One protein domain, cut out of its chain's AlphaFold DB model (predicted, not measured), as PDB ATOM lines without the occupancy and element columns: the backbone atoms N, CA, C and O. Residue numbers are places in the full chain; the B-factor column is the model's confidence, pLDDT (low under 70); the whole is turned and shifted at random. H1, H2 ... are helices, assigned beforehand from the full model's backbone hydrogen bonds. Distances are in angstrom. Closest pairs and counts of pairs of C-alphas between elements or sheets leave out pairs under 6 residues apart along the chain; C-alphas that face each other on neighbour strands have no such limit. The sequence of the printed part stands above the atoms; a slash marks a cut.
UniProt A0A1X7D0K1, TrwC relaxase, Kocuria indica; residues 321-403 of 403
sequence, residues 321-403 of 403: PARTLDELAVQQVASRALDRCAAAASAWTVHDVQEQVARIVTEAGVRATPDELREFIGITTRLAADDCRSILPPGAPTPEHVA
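AT A GLANCE: This is residues 321 to 403 of the 403 residues of the protein "TrwC relaxase" of Kocuria indica (UniProt A0A1X7D0K1). Three crossed helices pack together into one small body, each touching the other two, with H2 running across both H1 and H3. The first residues, from Pro 321, lie at one end of the long axis, and residues 387 to 403 make a loop at the other end that runs out and folds back. The printed part has 83 residues, with three named helices in the order H1, H2, H3 and no named strand; its class is all helix. It is compact, with a radius of gyration of the C-alphas of 13.5 A, and elongated, spanning 46 by 25 by 17 A.

IN THESE COORDINATES: H1 is residues 330 to 344, 21.3 A from first to last C-alpha, and begins with C-alpha 330 at (206.884, 129.370, 223.664). H2 is residues 350 to 363, 19.9 A long. H3, the longest helix, is residues 370 to 386, 24.2 A long, and ends with C-alpha 386 at (193.675, 129.089, 222.941).

HOW THE PARTS SIT: The helix packing is mostly crossed, with no pair at a shallow tilt. H1 and H2 touch at a steep tilt of 66 degrees, opposite ways; their closest C-alphas, of Ala 337 and Gln 356, are 5.0 A apart. H2 and H3 touch at a steep tilt of 50 degrees, opposite ways, closest at the C-alphas of Gln 354 and Thr 381, 5.3 A apart. H1 and H3 touch at a steep tilt of 66 degrees, the same way, closest at the C-alphas of Ala 334 and Ala 384, 4.8 A apart. In H1, H2 and H3 every O i to N i+4 pair is within hydrogen-bond range.

THE WHOLE: The C-alphas of Pro 321 and Gly 395, the two farthest apart, are 48.0 A from each other. The printed part has no cut and ends at the chain's last residue, Ala 403. The link from H1 to H2 is tight, with 5 residues, and that from H2 to H3 is short, with 6. The mean pLDDT of the printed part is 94.7, and no printed residue is under 70.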
ATOM      1  N   PRO A 321     223.919 137.758 229.785       84.75
ATOM      2  CA  PRO A 321     224.158 137.461 228.383       84.75
ATOM      3  C   PRO A 321     222.861 137.638 227.590       84.75
ATOM      4  O   PRO A 321     221.789 137.227 228.041       84.75
ATOM      5  N   ALA A 322     222.981 138.244 226.410       88.69
ATOM      6  CA  ALA A 322     221.882 138.348 225.466       88.69
ATOM      7  C   ALA A 322     221.341 136.958 225.117       88.69
ATOM      8  O   ALA A 322     222.113 136.010 224.959       88.69
ATOM      9  N   ARG A 323     220.018 136.864 224.978       93.88
ATOM     10  CA  ARG A 323     219.333 135.645 224.543       93.88
ATOM     11  C   ARG A 323     218.784 135.788 223.135       93.88
ATOM     12  O   ARG A 323     218.415 136.875 222.704       93.88
ATOM     13  N   THR A 324     218.678 134.672 222.445       94.69
ATOM     14  CA  THR A 324     217.925 134.523 221.200       94.69
ATOM     15  C   THR A 324     216.500 134.064 221.504       94.69
ATOM     16  O   THR A 324     216.215 133.549 222.588       94.69
ATOM     17  N   LEU A 325     215.581 134.242 220.553       95.38
ATOM     18  CA  LEU A 325     214.197 133.784 220.711       95.38
ATOM     19  C   LEU A 325     214.087 132.253 220.813       95.38
ATOM     20  O   LEU A 325     213.239 131.765 221.556       95.38
ATOM     21  N   ASP A 326     214.975 131.507 220.153       94.56
ATOM     22  CA  ASP A 326     214.992 130.035 220.176       94.56
ATOM     23  C   ASP A 326     215.295 129.455 221.568       94.56
ATOM     24  O   ASP A 326     214.930 128.320 221.879       94.56
ATOM     25  N   GLU A 327     215.934 130.238 222.439       96.06
ATOM     26  CA  GLU A 327     216.195 129.858 223.831       96.06
ATOM     27  C   GLU A 327     214.961 130.022 224.734       96.06
ATOM     28  O   GLU A 327     214.960 129.549 225.876       96.06
ATOM     29  N   LEU A 328     213.905 130.691 224.257       96.44
ATOM     30  CA  LEU A 328     212.652 130.861 224.983       96.44
ATOM     31  C   LEU A 328     211.638 129.806 224.531       96.44
ATOM     32  O   LEU A 328     211.133 129.813 223.412       96.44
ATOM     33  N   ALA A 329     211.242 128.927 225.451       96.81
ATOM     34  CA  ALA A 329     210.173 127.974 225.184       96.81
ATOM     35  C   ALA A 329     208.808 128.686 225.124       96.81
ATOM     36  O   ALA A 329     208.274 129.098 226.156       96.81
ATOM     37  N   VAL A 330     208.205 128.754 223.929       97.31
ATOM     38  CA  VAL A 330     206.884 129.370 223.664       97.31
ATOM     39  C   VAL A 330     205.822 128.938 224.686       97.31
ATOM     40  O   VAL A 330     205.129 129.776 225.256       97.31
ATOM     41  N   GLN A 331     205.744 127.640 224.996       97.62
ATOM     42  CA  GLN A 331     204.822 127.074 225.994       97.62
ATOM     43  C   GLN A 331     205.037 127.646 227.407       97.62
ATOM     44  O   GLN A 331     204.079 127.956 228.114       97.62
ATOM     45  N   GLN A 332     206.295 127.825 227.824       98.00
ATOM     46  CA  GLN A 332     206.617 128.371 229.145       98.00
ATOM     47  C   GLN A 332     206.280 129.861 229.226       98.00
ATOM     48  O   GLN A 332     205.734 130.312 230.233       98.00
ATOM     49  N   VAL A 333     206.564 130.622 228.162       98.50
ATOM     50  CA  VAL A 333     206.211 132.046 228.089       98.50
ATOM     51  C   VAL A 333     204.691 132.222 228.090       98.50
ATOM     52  O   VAL A 333     204.186 133.040 228.856       98.50
ATOM     53  N   ALA A 334     203.962 131.419 227.308       98.56
ATOM     54  CA  ALA A 334     202.499 131.416 227.265       98.56
ATOM     55  C   ALA A 334     201.887 131.129 228.647       98.56
ATOM     56  O   ALA A 334     201.119 131.942 229.162       98.56
ATOM     57  N   SER A 335     202.297 130.035 229.300       98.38
ATOM     58  CA  SER A 335     201.831 129.692 230.651       98.38
ATOM     59  C   SER A 335     202.140 130.802 231.658       98.38
ATOM     60  O   SER A 335     201.285 131.173 232.460       98.38
ATOM     61  N   ARG A 336     203.347 131.380 231.605       98.44
ATOM     62  CA  ARG A 336     203.746 132.448 232.527       98.44
ATOM     63  C   ARG A 336     202.977 133.746 232.285       98.44
ATOM     64  O   ARG A 336     202.715 134.476 233.241       98.44
ATOM     65  N   ALA A 337     202.620 134.044 231.038       98.56
ATOM     66  CA  ALA A 337     201.767 135.179 230.710       98.56
ATOM     67  C   ALA A 337     200.375 135.011 231.337       98.56
ATOM     68  O   ALA A 337     199.893 135.938 231.989       98.56
ATOM     69  N   LEU A 338     199.785 133.814 231.241       98.38
ATOM     70  CA  LEU A 338     198.503 133.497 231.877       98.38
ATOM     71  C   LEU A 338     198.568 133.591 233.405       98.38
ATOM     72  O   LEU A 338     197.684 134.199 234.004       98.38
ATOM     73  N   ASP A 339     199.638 133.093 234.036       98.31
ATOM     74  CA  ASP A 339     199.844 133.249 235.484       98.31
ATOM     75  C   ASP A 339     199.845 134.727 235.904       98.31
ATOM     76  O   ASP A 339     199.241 135.100 236.912       98.31
ATOM     77  N   ARG A 340     200.525 135.591 235.133       98.06
ATOM     78  CA  ARG A 340     200.580 137.037 235.409       98.06
ATOM     79  C   ARG A 340     199.217 137.701 235.225       98.06
ATOM     80  O   ARG A 340     198.848 138.540 236.045       98.06
ATOM     81  N   CYS A 341     198.462 137.318 234.195       97.50
ATOM     82  CA  CYS A 341     197.094 137.791 233.999       97.50
ATOM     83  C   CYS A 341     196.182 137.373 235.165       97.50
ATOM     84  O   CYS A 341     195.516 138.227 235.750       97.50
ATOM     85  N   ALA A 342     196.216 136.096 235.556       96.44
ATOM     86  CA  ALA A 342     195.402 135.547 236.639       96.44
ATOM     87  C   ALA A 342     195.746 136.131 238.015       96.44
ATOM     88  O   ALA A 342     194.863 136.314 238.853       96.44
ATOM     89  N   ALA A 343     197.016 136.468 238.251       97.25
ATOM     90  CA  ALA A 343     197.435 137.153 239.470       97.25
ATOM     91  C   ALA A 343     196.915 138.601 239.549       97.25
ATOM     92  O   ALA A 343     196.726 139.124 240.648       97.25
ATOM     93  N   ALA A 344     196.699 139.257 238.405       93.56
ATOM     94  CA  ALA A 344     196.274 140.652 238.341       93.56
ATOM     95  C   ALA A 344     194.746 140.827 238.340       93.56
ATOM     96  O   ALA A 344     194.247 141.812 238.890       93.56
ATOM     97  N   ALA A 345     193.999 139.912 237.713       93.50
ATOM     98  CA  ALA A 345     192.551 140.031 237.554       93.50
ATOM     99  C   ALA A 345     191.853 138.672 237.385       93.50
ATOM    100  O   ALA A 345     192.433 137.704 236.904       93.50
ATOM    101  N   SER A 346     190.557 138.621 237.715       93.31
ATOM    102  CA  SER A 346     189.712 137.432 237.505       93.31
ATOM    103  C   SER A 346     189.333 137.177 236.038       93.31
ATOM    104  O   SER A 346     188.818 136.108 235.730       93.31
ATOM    105  N   ALA A 347     189.531 138.162 235.160       94.69
ATOM    106  CA  ALA A 347     189.301 138.070 233.721       94.69
ATOM    107  C   ALA A 347     190.263 139.017 232.991       94.69
ATOM    108  O   ALA A 347     190.641 140.064 233.529       94.69
ATOM    109  N   TRP A 348     190.644 138.661 231.768       96.19
ATOM    110  CA  TRP A 348     191.607 139.400 230.956       96.19
ATOM    111  C   TRP A 348     191.257 139.321 229.470       96.19
ATOM    112  O   TRP A 348     190.563 138.421 229.011       96.19
ATOM    113  N   THR A 349     191.750 140.297 228.718       95.94
ATOM    114  CA  THR A 349     191.658 140.349 227.256       95.94
ATOM    115  C   THR A 349     192.832 139.616 226.609       95.94
ATOM    116  O   THR A 349     193.873 139.424 227.238       95.94
ATOM    117  N   VAL A 350     192.729 139.289 225.317       96.12
ATOM    118  CA  VAL A 350     193.883 138.783 224.546       96.12
ATOM    119  C   VAL A 350     195.049 139.782 224.539       96.12
ATOM    120  O   VAL A 350     196.211 139.392 224.571       96.12
ATOM    121  N   HIS A 351     194.756 141.083 224.595       97.19
ATOM    122  CA  HIS A 351     195.782 142.123 224.648       97.19
ATOM    123  C   HIS A 351     196.469 142.215 226.016       97.19
ATOM    124  O   HIS A 351     197.637 142.587 226.076       97.19
ATOM    125  N   ASP A 352     195.794 141.839 227.106       97.94
ATOM    126  CA  ASP A 352     196.451 141.691 228.412       97.94
ATOM    127  C   ASP A 352     197.468 140.542 228.369       97.94
ATOM    128  O   ASP A 352     198.574 140.676 228.889       97.94
ATOM    129  N   VAL A 353     197.123 139.435 227.703       98.25
ATOM    130  CA  VAL A 353     198.047 138.311 227.481       98.25
ATOM    131  C   VAL A 353     199.229 138.758 226.622       98.25
ATOM    132  O   VAL A 353     200.375 138.542 227.011       98.25
ATOM    133  N   GLN A 354     198.972 139.450 225.508       98.56
ATOM    134  CA  GLN A 354     200.017 139.985 224.629       98.56
ATOM    135  C   GLN A 354     200.953 140.953 225.361       98.56
ATOM    136  O   GLN A 354     202.169 140.895 225.181       98.56
ATOM    137  N   GLU A 355     200.403 141.809 226.231       98.38
ATOM    138  CA  GLU A 355     201.196 142.667 227.112       98.38
ATOM    139  C   GLU A 355     202.148 141.834 227.979       98.38
ATOM    140  O   GLU A 355     203.337 142.149 228.056       98.38
ATOM    141  N   GLN A 356     201.652 140.778 228.633       98.56
ATOM    142  CA  GLN A 356     202.487 139.943 229.498       98.56
ATOM    143  C   GLN A 356     203.536 139.153 228.715       98.56
ATOM    144  O   GLN A 356     204.676 139.070 229.170       98.56
ATOM    145  N   VAL A 357     203.201 138.635 227.532       98.75
ATOM    146  CA  VAL A 357     204.163 137.970 226.641       98.75
ATOM    147  C   VAL A 357     205.291 138.932 226.264       98.75
ATOM    148  O   VAL A 357     206.457 138.615 226.493       98.75
ATOM    149  N   ALA A 358     204.963 140.130 225.769       98.44
ATOM    150  CA  ALA A 358     205.961 141.132 225.389       98.44
ATOM    151  C   ALA A 358     206.861 141.531 226.574       98.44
ATOM    152  O   ALA A 358     208.077 141.665 226.417       98.44
ATOM    153  N   ARG A 359     206.293 141.659 227.781       98.00
ATOM    154  CA  ARG A 359     207.058 141.920 229.012       98.00
ATOM    155  C   ARG A 359     208.012 140.784 229.361       98.00
ATOM    156  O   ARG A 359     209.171 141.056 229.632       98.00
ATOM    157  N   ILE A 360     207.557 139.532 229.326       98.12
ATOM    158  CA  ILE A 360     208.400 138.368 229.637       98.12
ATOM    159  C   ILE A 360     209.558 138.253 228.637       98.12
ATOM    160  O   ILE A 360     210.691 138.033 229.052       98.12
ATOM    161  N   VAL A 361     209.292 138.444 227.339       97.62
ATOM    162  CA  VAL A 361     210.331 138.448 226.292       97.62
ATOM    163  C   VAL A 361     211.348 139.564 226.536       97.62
ATOM    164  O   VAL A 361     212.552 139.327 226.462       97.62
ATOM    165  N   THR A 362     210.872 140.762 226.891       96.69
ATOM    166  CA  THR A 362     211.738 141.901 227.231       96.69
ATOM    167  C   THR A 362     212.616 141.582 228.440       96.69
ATOM    168  O   THR A 362     213.833 141.687 228.355       96.69
ATOM    169  N   GLU A 363     212.016 141.125 229.543       95.69
ATOM    170  CA  GLU A 363     212.702 140.788 230.799       95.69
ATOM    171  C   GLU A 363     213.714 139.642 230.641       95.69
ATOM    172  O   GLU A 363     214.679 139.567 231.398       95.69
ATOM    173  N   ALA A 364     213.520 138.762 229.654       95.62
ATOM    174  CA  ALA A 364     214.462 137.697 229.326       95.62
ATOM    175  C   ALA A 364     215.745 138.198 228.632       95.62
ATOM    176  O   ALA A 364     216.661 137.403 228.435       95.62
ATOM    177  N   GLY A 365     215.829 139.482 228.259       94.81
ATOM    178  CA  GLY A 365     217.025 140.056 227.634       94.81
ATOM    179  C   GLY A 365     217.259 139.576 226.203       94.81
ATOM    180  O   GLY A 365     218.407 139.399 225.787       94.81
ATOM    181  N   VAL A 366     216.178 139.337 225.458       95.88
ATOM    182  CA  VAL A 366     216.257 138.886 224.066       95.88
ATOM    183  C   VAL A 366     216.898 139.951 223.165       95.88
ATOM    184  O   VAL A 366     216.743 141.156 223.382       95.88
ATOM    185  N   ARG A 367     217.622 139.498 222.140       95.75
ATOM    186  CA  ARG A 367     218.055 140.275 220.975       95.75
ATOM    187  C   ARG A 367     217.425 139.678 219.729       95.75
ATOM    188  O   ARG A 367     217.604 138.495 219.456       95.75
ATOM    189  N   ALA A 368     216.657 140.494 219.023       96.94
ATOM    190  CA  ALA A 368     215.900 140.080 217.852       96.94
ATOM    191  C   ALA A 368     215.463 141.310 217.055       96.94
ATOM    192  O   ALA A 368     215.317 142.406 217.603       96.94
ATOM    193  N   THR A 369     215.248 141.118 215.761       97.31
ATOM    194  CA  THR A 369     214.651 142.136 214.894       97.31
ATOM    195  C   THR A 369     213.172 142.367 215.248       97.31
ATOM    196  O   THR A 369     212.535 141.494 215.851       97.31
ATOM    197  N   PRO A 370     212.586 143.520 214.872       96.62
ATOM    198  CA  PRO A 370     211.169 143.790 215.120       96.62
ATOM    199  C   PRO A 370     210.227 142.718 214.552       96.62
ATOM    200  O   PRO A 370     209.268 142.335 215.220       96.62
ATOM    201  N   ASP A 371     210.519 142.186 213.362       96.81
ATOM    202  CA  ASP A 371     209.682 141.167 212.718       96.81
ATOM    203  C   ASP A 371     209.735 139.820 213.453       96.81
ATOM    204  O   ASP A 371     208.686 139.224 213.712       96.81
ATOM    205  N   GLU A 372     210.923 139.372 213.873       97.88
ATOM    206  CA  GLU A 372     211.083 138.152 214.677       97.88
ATOM    207  C   GLU A 372     210.360 138.272 216.031       97.88
ATOM    208  O   GLU A 372     209.674 137.343 216.468       97.88
ATOM    209  N   LEU A 373     210.456 139.438 216.688       97.88
ATOM    210  CA  LEU A 373     209.726 139.717 217.930       97.88
ATOM    211  C   LEU A 373     208.215 139.676 217.717       97.88
ATOM    212  O   LEU A 373     207.508 139.043 218.506       97.88
ATOM    213  N   ARG A 374     207.712 140.337 216.666       97.44
ATOM    214  CA  ARG A 374     206.283 140.365 216.331       97.44
ATOM    215  C   ARG A 374     205.752 138.954 216.103       97.44
ATOM    216  O   ARG A 374     204.707 138.597 216.654       97.44
ATOM    217  N   GLU A 375     206.474 138.140 215.336       97.94
ATOM    218  CA  GLU A 375     206.100 136.753 215.065       97.94
ATOM    219  C   GLU A 375     206.049 135.927 216.357       97.94
ATOM    220  O   GLU A 375     205.012 135.324 216.662       97.94
ATOM    221  N   PHE A 376     207.117 135.952 217.160       98.62
ATOM    222  CA  PHE A 376     207.192 135.184 218.402       98.62
ATOM    223  C   PHE A 376     206.109 135.598 219.405       98.62
ATOM    224  O   PHE A 376     205.412 134.743 219.966       98.62
ATOM    225  N   ILE A 377     205.928 136.906 219.622       98.50
ATOM    226  CA  ILE A 377     204.900 137.436 220.524       98.50
ATOM    227  C   ILE A 377     203.510 137.046 220.013       98.50
ATOM    228  O   ILE A 377     202.671 136.613 220.805       98.50
ATOM    229  N   GLY A 378     203.267 137.138 218.703       97.94
ATOM    230  CA  GLY A 378     202.002 136.756 218.081       97.94
ATOM    231  C   GLY A 378     201.676 135.270 218.249       97.94
ATOM    232  O   GLY A 378     200.573 134.933 218.680       97.94
ATOM    233  N   ILE A 379     202.628 134.375 217.961       98.31
ATOM    234  CA  ILE A 379     202.464 132.920 218.137       98.31
ATOM    235  C   ILE A 379     202.203 132.583 219.607       98.31
ATOM    236  O   ILE A 379     201.252 131.866 219.917       98.31
ATOM    237  N   THR A 380     203.009 133.135 220.513       98.69
ATOM    238  CA  THR A 380     202.905 132.862 221.952       98.69
ATOM    239  C   THR A 380     201.588 133.374 222.535       98.69
ATOM    240  O   THR A 380     200.960 132.693 223.344       98.69
ATOM    241  N   THR A 381     201.132 134.550 222.094       98.44
ATOM    242  CA  THR A 381     199.843 135.120 222.510       98.44
ATOM    243  C   THR A 381     198.683 134.245 222.051       98.44
ATOM    244  O   THR A 381     197.789 133.978 222.850       98.44
ATOM    245  N   ARG A 382     198.700 133.765 220.797       97.69
ATOM    246  CA  ARG A 382     197.664 132.851 220.286       97.69
ATOM    247  C   ARG A 382     197.623 131.553 221.084       97.69
ATOM    248  O   ARG A 382     196.553 131.182 221.543       97.69
ATOM    249  N   LEU A 383     198.781 130.939 221.334       98.06
ATOM    250  CA  LEU A 383     198.862 129.724 222.145       98.06
ATOM    251  C   LEU A 383     198.256 129.925 223.545       98.06
ATOM    252  O   LEU A 383     197.454 129.115 223.989       98.06
ATOM    253  N   ALA A 384     198.608 131.016 224.229       97.75
ATOM    254  CA  ALA A 384     198.050 131.328 225.545       97.75
ATOM    255  C   ALA A 384     196.536 131.613 225.494       97.75
ATOM    256  O   ALA A 384     195.794 131.239 226.404       97.75
ATOM    257  N   ALA A 385     196.065 132.289 224.446       95.06
ATOM    258  CA  ALA A 385     194.651 132.596 224.265       95.06
ATOM    259  C   ALA A 385     193.807 131.343 223.966       95.06
ATOM    260  O   ALA A 385     192.676 131.268 224.442       95.06
ATOM    261  N   ASP A 386     194.355 130.357 223.249       94.94
ATOM    262  CA  ASP A 386     193.675 129.089 222.941       94.94
ATOM    263  C   ASP A 386     193.380 128.257 224.207       94.94
ATOM    264  O   ASP A 386     192.384 127.529 224.254       94.94
ATOM    265  N   ASP A 387     194.182 128.420 225.264       92.88
ATOM    266  CA  ASP A 387     193.957 127.800 226.579       92.88
ATOM    267  C   ASP A 387     192.926 128.559 227.447       92.88
ATOM    268  O   ASP A 387     192.515 128.083 228.513       92.88
ATOM    269  N   CYS A 388     192.471 129.739 227.012       93.69
ATOM    270  CA  CYS A 388     191.496 130.553 227.739       93.69
ATOM    271  C   CYS A 388     190.044 130.188 227.388       93.69
ATOM    272  O   CYS A 388     189.727 129.640 226.333       93.69
ATOM    273  N   ARG A 389     189.104 130.542 228.277       91.56
ATOM    274  CA  ARG A 389     187.659 130.416 228.028       91.56
ATOM    275  C   ARG A 389     186.995 131.784 228.061       91.56
ATOM    276  O   ARG A 389     187.218 132.552 228.991       91.56
ATOM    277  N   SER A 390     186.136 132.052 227.082       89.94
ATOM    278  CA  SER A 390     185.332 133.274 227.063       89.94
ATOM    279  C   SER A 390     184.267 133.244 228.159       89.94
ATOM    280  O   SER A 390     183.558 132.247 228.316       89.94
ATOM    281  N   ILE A 391     184.129 134.353 228.888       90.06
ATOM    282  CA  ILE A 391     183.020 134.574 229.830       90.06
ATOM    283  C   ILE A 391     181.784 135.170 229.143       90.06
ATOM    284  O   ILE A 391     180.727 135.301 229.766       90.06
ATOM    285  N   LEU A 392     181.905 135.552 227.868       87.69
ATOM    286  CA  LEU A 392     180.796 136.091 227.091       87.69
ATOM    287  C   LEU A 392     179.807 134.972 226.723       87.69
ATOM    288  O   LEU A 392     180.219 133.825 226.523       87.69
ATOM    289  N   PRO A 393     178.500 135.279 226.610       87.31
ATOM    290  CA  PRO A 393     177.503 134.280 226.250       87.31
ATOM    291  C   PRO A 393     177.839 133.586 224.919       87.31
ATOM    292  O   PRO A 393     178.278 134.258 223.981       87.31
ATOM    293  N   PRO A 394     177.583 132.272 224.784       85.94
ATOM    294  CA  PRO A 394     177.756 131.577 223.513       85.94
ATOM    295  C   PRO A 394     176.995 132.277 222.377       85.94
ATOM    296  O   PRO A 394     175.811 132.584 222.512       85.94
ATOM    297  N   GLY A 395     177.679 132.538 221.260       80.69
ATOM    298  CA  GLY A 395     177.112 133.231 220.099       80.69
ATOM    299  C   GLY A 395     177.036 134.760 220.222       80.69
ATOM    300  O   GLY A 395     176.596 135.412 219.276       80.69
ATOM    301  N   ALA A 396     177.467 135.349 221.344       82.75
ATOM    302  CA  ALA A 396     177.655 136.792 221.439       82.75
ATOM    303  C   ALA A 396     178.912 137.235 220.661       82.75
ATOM    304  O   ALA A 396     179.871 136.468 220.570       82.75
ATOM    305  N   PRO A 397     178.950 138.475 220.135       82.12
ATOM    306  CA  PRO A 397     180.177 139.046 219.590       82.12
ATOM    307  C   PRO A 397     181.304 139.030 220.630       82.12
ATOM    308  O   PRO A 397     181.079 139.405 221.781       82.12
ATOM    309  N   THR A 398     182.512 138.650 220.214       84.81
ATOM    310  CA  THR A 398     183.707 138.540 221.069       84.81
ATOM    311  C   THR A 398     184.761 139.589 220.687       84.81
ATOM    312  O   THR A 398     185.780 139.247 220.089       84.81
ATOM    313  N   PRO A 399     184.521 140.887 220.950       86.81
ATOM    314  CA  PRO A 399     185.510 141.917 220.661       86.81
ATOM    315  C   PRO A 399     186.747 141.742 221.551       86.81
ATOM    316  O   PRO A 399     186.628 141.625 222.767       86.81
ATOM    317  N   GLU A 400     187.936 141.809 220.952       88.56
ATOM    318  CA  GLU A 400     189.222 141.505 221.608       88.56
ATOM    319  C   GLU A 400     189.534 142.372 222.843       88.56
ATOM    320  O   GLU A 400     190.288 141.966 223.723       88.56
ATOM    321  N   HIS A 401     188.936 143.563 222.940       86.75
ATOM    322  CA  HIS A 401     189.142 144.510 224.040       86.75
ATOM    323  C   HIS A 401     188.180 144.320 225.230       86.75
ATOM    324  O   HIS A 401     188.182 145.146 226.149       86.75
ATOM    325  N   VAL A 402     187.340 143.279 225.218       85.44
ATOM    326  CA  VAL A 402     186.411 142.943 226.309       85.44
ATOM    327  C   VAL A 402     186.868 141.646 226.969       85.44
ATOM    328  O   VAL A 402     187.067 140.645 226.288       85.44
ATOM    329  N   ALA A 403     187.077 141.716 228.286       78.50
ATOM    330  CA  ALA A 403     187.486 140.598 229.134       78.50
ATOM    331  C   ALA A 403     186.272 139.851 229.675       78.50
ATOM    332  O   ALA A 403     185.273 140.544 229.997       78.50
TER     333      ALA A 403